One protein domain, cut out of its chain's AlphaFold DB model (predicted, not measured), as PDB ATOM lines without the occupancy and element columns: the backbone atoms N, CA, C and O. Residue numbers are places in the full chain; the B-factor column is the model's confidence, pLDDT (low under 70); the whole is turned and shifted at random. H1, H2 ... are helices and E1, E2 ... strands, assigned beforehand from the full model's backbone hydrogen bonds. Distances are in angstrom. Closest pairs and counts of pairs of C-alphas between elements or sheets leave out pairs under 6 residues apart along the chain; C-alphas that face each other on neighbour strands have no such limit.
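This is residues 4 to 46 of the 50 residues of an uncharacterized protein of Leeuwenhoekiella blandensis (strain CECT 7118 / CCUG 51940 / MED217) (UniProt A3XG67). Picture a small sheet of four strands in which the strands fold back and forth in order, with one short helix, H1, at one end of the strands, where E2 and E4 end and E3 begins. H1 stands up from the sheet, and residues 40 to 46 stick out free of the rest. The printed part has 43 residues with four named strands and one named helix, in the order E1, E2, E3, E4, H1; across the sheet the order is E1, E2, E3, E4, all antiparallel. The class is mixed, helices and strands. The whole is compact, with a radius of gyration of the C-alphas of 10.4 A and spans of 27 by 21 by 15 A.

Find C-alpha 4 at (160.940, 162.758, 178.416); from there E1 runs through residues 4 to 8. Next look at E2, residues 11 to 16, 16.7 A from first to last C-alpha, and E3, residues 19 to 25, the longest strand at 18.0 A. E3 ends at C-alpha 25, (166.619, 170.377, 164.536). E4 is short, residues 31 to 33. Then H1 takes residues 36 to 44, 12.2 A long, ending at C-alpha 44, (146.180, 174.280, 173.345).

Begin with the sheet, a meander, each strand the antiparallel neighbour of the one before, with E1 and E4 as its edge strands. E1 and E2 form a hairpin at 164 degrees; look for N 6 and O 13, 2.8 A apart and within hydrogen-bond range. E2 and E3 form a hairpin at 161 degrees, with N 12 and O 24 within hydrogen-bond range at 2.7 A. E3 and E4 form a hairpin at 164 degrees, where N 32 and O 23 are within hydrogen-bond range at 2.8 A. E1 and E4 are apart. H1 is on the sheet at a height over the sheet of 8.6 A, and its line rises 67 degrees, so that it stands up from the sheet. It lies over E3, but only just, with 3 of its C-alphas falling on that strand. The closest C-alphas of E3 and H1 are those of Ile 21 and Ala 38, 6.5 A apart. In H1 every O i to N i+4 pair is within hydrogen-bond range.

Look for the two C-alphas farthest apart, those of Asp 9 and Glu 44, at 28.8 A. The printed part has no cut, and its four links, E1 to E2, E2 to E3, E3 to E4 and E4 to H1, are tight. The mean pLDDT of the printed part is 76.9; residues 35 to 46 are under 70, and H1 has a mean of 56.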
ATOM      1  N   THR A   4     159.483 162.710 178.356       85.69
ATOM      2  CA  THR A   4     160.940 162.758 178.416       85.69
ATOM      3  C   THR A   4     161.421 163.675 177.311       85.69
ATOM      4  O   THR A   4     161.101 163.469 176.142       85.69
ATOM      5  N   LYS A   5     162.158 164.715 177.690       86.56
ATOM      6  CA  LYS A   5     162.756 165.671 176.761       86.56
ATOM      7  C   LYS A   5     164.245 165.383 176.727       86.56
ATOM      8  O   LYS A   5     164.871 165.326 177.781       86.56
ATOM      9  N   GLU A   6     164.792 165.210 175.539       89.19
ATOM     10  CA  GLU A   6     166.212 164.963 175.345       89.19
ATOM     11  C   GLU A   6     166.755 165.931 174.301       89.19
ATOM     12  O   GLU A   6     166.174 166.098 173.229       89.19
ATOM     13  N   THR A   7     167.873 166.577 174.619       88.00
ATOM     14  CA  THR A   7     168.571 167.467 173.693       88.00
ATOM     15  C   THR A   7     169.953 166.896 173.447       88.00
ATOM     16  O   THR A   7     170.737 166.753 174.384       88.00
ATOM     17  N   LYS A   8     170.263 166.581 172.193       86.38
ATOM     18  CA  LYS A   8     171.550 166.013 171.796       86.38
ATOM     19  C   LYS A   8     171.965 166.571 170.445       86.38
ATOM     20  O   LYS A   8     171.139 166.636 169.549       86.38
ATOM     21  N   ASP A   9     173.221 166.988 170.303       85.12
ATOM     22  CA  ASP A   9     173.804 167.373 169.005       85.12
ATOM     23  C   ASP A   9     172.993 168.405 168.191       85.12
ATOM     24  O   ASP A   9     172.916 168.350 166.966       85.12
ATOM     25  N   ASN A  10     172.412 169.409 168.857       86.69
ATOM     26  CA  ASN A  10     171.526 170.401 168.225       86.69
ATOM     27  C   ASN A  10     170.232 169.795 167.660       86.69
ATOM     28  O   ASN A  10     169.613 170.351 166.752       86.69
ATOM     29  N   GLU A  11     169.802 168.670 168.207       87.81
ATOM     30  CA  GLU A  11     168.517 168.046 167.961       87.81
ATOM     31  C   GLU A  11     167.781 167.905 169.294       87.81
ATOM     32  O   GLU A  11     168.346 167.539 170.325       87.81
ATOM     33  N   PHE A  12     166.504 168.241 169.280       87.12
ATOM     34  CA  PHE A  12     165.614 168.179 170.419       87.12
ATOM     35  C   PHE A  12     164.564 167.110 170.156       87.12
ATOM     36  O   PHE A  12     163.879 167.143 169.134       87.12
ATOM     37  N   TYR A  13     164.435 166.175 171.081       88.00
ATOM     38  CA  TYR A  13     163.565 165.016 171.005       88.00
ATOM     39  C   TYR A  13     162.603 165.038 172.187       88.00
ATOM     40  O   TYR A  13     163.004 165.266 173.328       88.00
ATOM     41  N   VAL A  14     161.323 164.781 171.930       86.75
ATOM     42  CA  VAL A  14     160.335 164.567 172.991       86.75
ATOM     43  C   VAL A  14     159.724 163.198 172.821       86.75
ATOM     44  O   VAL A  14     159.178 162.865 171.767       86.75
ATOM     45  N   TYR A  15     159.783 162.436 173.899       85.81
ATOM     46  CA  TYR A  15     159.167 161.136 174.031       85.81
ATOM     47  C   TYR A  15     157.986 161.238 174.985       85.81
ATOM     48  O   TYR A  15     158.072 161.861 176.042       85.81
ATOM     49  N   MET A  16     156.883 160.596 174.628       84.06
ATOM     50  CA  MET A  16     155.712 160.436 175.474       84.06
ATOM     51  C   MET A  16     155.488 158.949 175.686       84.06
ATOM     52  O   MET A  16     155.294 158.202 174.731       84.06
ATOM     53  N   ASN A  17     155.537 158.513 176.945       84.56
ATOM     54  CA  ASN A  17     155.362 157.107 177.311       84.56
ATOM     55  C   ASN A  17     156.327 156.157 176.558       84.56
ATOM     56  O   ASN A  17     155.945 155.054 176.177       84.56
ATOM     57  N   GLY A  18     157.553 156.619 176.278       82.94
ATOM     58  CA  GLY A  18     158.568 155.886 175.509       82.94
ATOM     59  C   GLY A  18     158.471 156.013 173.980       82.94
ATOM     60  O   GLY A  18     159.376 155.564 173.284       82.94
ATOM     61  N   LYS A  19     157.430 156.656 173.435       84.06
ATOM     62  CA  LYS A  19     157.260 156.877 171.987       84.06
ATOM     63  C   LYS A  19     157.743 158.271 171.589       84.06
ATOM     64  O   LYS A  19     157.343 159.247 172.215       84.06
ATOM     65  N   LEU A  20     158.568 158.386 170.545       84.62
ATOM     66  CA  LEU A  20     158.986 159.689 170.009       84.62
ATOM     67  C   LEU A  20     157.784 160.397 169.372       84.62
ATOM     68  O   LEU A  20     157.214 159.904 168.401       84.62
ATOM     69  N   ILE A  21     157.420 161.554 169.913       85.75
ATOM     70  CA  ILE A  21     156.272 162.351 169.458       85.75
ATOM     71  C   ILE A  21     156.702 163.632 168.738       85.75
ATOM     72  O   ILE A  21     155.982 164.125 167.870       85.75
ATOM     73  N   TYR A  22     157.891 164.152 169.045       85.56
ATOM     74  CA  TYR A  22     158.388 165.415 168.506       85.56
ATOM     75  C   TYR A  22     159.893 165.363 168.293       85.56
ATOM     76  O   TYR A  22     160.634 164.898 169.159       85.56
ATOM     77  N   LYS A  23     160.343 165.903 167.163       87.69
ATOM     78  CA  LYS A  23     161.751 166.158 166.883       87.69
ATOM     79  C   LYS A  23     161.922 167.574 166.346       87.69
ATOM     80  O   LYS A  23     161.164 168.006 165.481       87.69
ATOM     81  N   ARG A  24     162.946 168.288 166.798       87.12
ATOM     82  CA  ARG A  24     163.337 169.594 166.264       87.12
ATOM     83  C   ARG A  24     164.834 169.655 166.048       87.12
ATOM     84  O   ARG A  24     165.606 169.389 166.957       87.12
ATOM     85  N   TRP A  25     165.240 170.056 164.857       88.06
ATOM     86  CA  TRP A  25     166.619 170.377 164.536       88.06
ATOM     87  C   TRP A  25     166.874 171.832 164.919       88.06
ATOM     88  O   TRP A  25     166.399 172.754 164.263       88.06
ATOM     89  N   LEU A  26     167.633 172.047 165.988       83.69
ATOM     90  CA  LEU A  26     168.070 173.375 166.422       83.69
ATOM     91  C   LEU A  26     169.056 173.983 165.418       83.69
ATOM     92  O   LEU A  26     169.052 175.191 165.220       83.69
ATOM     93  N   LYS A  27     169.835 173.146 164.718       85.06
ATOM     94  CA  LYS A  27     170.796 173.594 163.697       85.06
ATOM     95  C   LYS A  27     170.136 174.257 162.482       85.06
ATOM     96  O   LYS A  27     170.676 175.217 161.949       85.06
ATOM     97  N   THR A  28     169.008 173.724 162.015       84.25
ATOM     98  CA  THR A  28     168.313 174.212 160.807       84.25
ATOM     99  C   THR A  28     167.002 174.930 161.120       84.25
ATOM    100  O   THR A  28     166.360 175.443 160.210       84.25
ATOM    101  N   GLY A  29     166.568 174.931 162.383       80.31
ATOM    102  CA  GLY A  29     165.273 175.462 162.812       80.31
ATOM    103  C   GLY A  29     164.070 174.598 162.419       80.31
ATOM    104  O   GLY A  29     162.952 174.913 162.821       80.31
ATOM    105  N   GLN A  30     164.272 173.507 161.675       79.31
ATOM    106  CA  GLN A  30     163.194 172.628 161.226       79.31
ATOM    107  C   GLN A  30     162.632 171.805 162.390       79.31
ATOM    108  O   GLN A  30     163.367 171.352 163.268       79.31
ATOM    109  N   SER A  31     161.326 171.561 162.386       82.75
ATOM    110  CA  SER A  31     160.651 170.685 163.343       82.75
ATOM    111  C   SER A  31     159.791 169.662 162.612       82.75
ATOM    112  O   SER A  31     159.268 169.914 161.528       82.75
ATOM    113  N   LYS A  32     159.675 168.470 163.193       81.88
ATOM    114  CA  LYS A  32     158.834 167.387 162.699       81.88
ATOM    115  C   LYS A  32     158.096 166.756 163.867       81.88
ATOM    116  O   LYS A  32     158.703 166.253 164.813       81.88
ATOM    117  N   VAL A  33     156.774 166.793 163.779       80.88
ATOM    118  CA  VAL A  33     155.878 166.191 164.760       80.88
ATOM    119  C   VAL A  33     155.403 164.860 164.207       80.88
ATOM    120  O   VAL A  33     154.966 164.785 163.061       80.88
ATOM    121  N   PHE A  34     155.552 163.802 164.995       75.69
ATOM    122  CA  PHE A  34     155.212 162.441 164.580       75.69
ATOM    123  C   PHE A  34     153.851 162.003 165.108       75.69
ATOM    124  O   PHE A  34     153.231 161.117 164.530       75.69
ATOM    125  N   ASP A  35     153.381 162.628 166.187       67.38
ATOM    126  CA  ASP A  35     152.116 162.287 166.819       67.38
ATOM    127  C   ASP A  35     151.291 163.564 167.037       67.38
ATOM    128  O   ASP A  35     151.630 164.417 167.862       67.38
ATOM    129  N   LEU A  36     150.226 163.719 166.244       60.75
ATOM    130  CA  LEU A  36     149.335 164.886 166.268       60.75
ATOM    131  C   LEU A  36     148.639 165.060 167.625       60.75
ATOM    132  O   LEU A  36     148.421 166.195 168.035       60.75
ATOM    133  N   MET A  37     148.373 163.975 168.367       62.78
ATOM    134  CA  MET A  37     147.768 164.066 169.706       62.78
ATOM    135  C   MET A  37     148.663 164.800 170.711       62.78
ATOM    136  O   MET A  37     148.165 165.429 171.642       62.78
ATOM    137  N   ALA A  38     149.985 164.729 170.540       57.44
ATOM    138  CA  ALA A  38     150.901 165.513 171.353       57.44
ATOM    139  C   ALA A  38     150.925 166.981 170.915       57.44
ATOM    140  O   ALA A  38     151.000 167.865 171.763       57.44
ATOM    141  N   TYR A  39     150.837 167.250 169.609       55.16
ATOM    142  CA  TYR A  39     150.763 168.621 169.111       55.16
ATOM    143  C   TYR A  39     149.527 169.342 169.641       55.16
ATOM    144  O   TYR A  39     149.655 170.454 170.133       55.16
ATOM    145  N   ASP A  40     148.370 168.687 169.605       57.56
ATOM    146  CA  ASP A  40     147.091 169.247 170.045       57.56
ATOM    147  C   ASP A  40     147.148 169.653 171.531       57.56
ATOM    148  O   ASP A  40     147.008 170.829 171.865       57.56
ATOM    149  N   LYS A  41     147.581 168.736 172.414       56.28
ATOM    150  CA  LYS A  41     147.711 169.012 173.859       56.28
ATOM    151  C   LYS A  41     148.731 170.091 174.231       56.28
ATOM    152  O   LYS A  41     148.556 170.754 175.251       56.28
ATOM    153  N   TYR A  42     149.823 170.233 173.478       55.44
ATOM    154  CA  TYR A  42     150.850 171.247 173.758       55.44
ATOM    155  C   TYR A  42     150.583 172.587 173.061       55.44
ATOM    156  O   TYR A  42     151.061 173.620 173.533       55.44
ATOM    157  N   THR A  43     149.807 172.586 171.974       51.81
ATOM    158  CA  THR A  43     149.392 173.807 171.272       51.81
ATOM    159  C   THR A  43     148.238 174.483 172.005       51.81
ATOM    160  O   THR A  43     148.282 175.697 172.186       51.81
ATOM    161  N   GLU A  44     147.270 173.721 172.529       50.78
ATOM    162  CA  GLU A  44     146.180 174.280 173.345       50.78
ATOM    163  C   GLU A  44     146.691 174.968 174.619       50.78
ATOM    164  O   GLU A  44     146.177 176.014 175.004       50.78
ATOM    165  N   TYR A  45     147.755 174.448 175.242       51.84
ATOM    166  CA  TYR A  45     148.335 175.069 176.441       51.84
ATOM    167  C   TYR A  45     149.104 176.370 176.154       51.84
ATOM    168  O   TYR A  45     149.458 177.084 177.086       51.84
ATOM    169  N   SER A  46     149.379 176.676 174.881       49.53
ATOM    170  CA  SER A  46     150.118 177.879 174.468       49.53
ATOM    171  C   SER A  46     149.206 178.995 173.936       49.53
ATOM    172  O   SER A  46     149.712 180.032 173.518       49.53
TER     173      SER A  46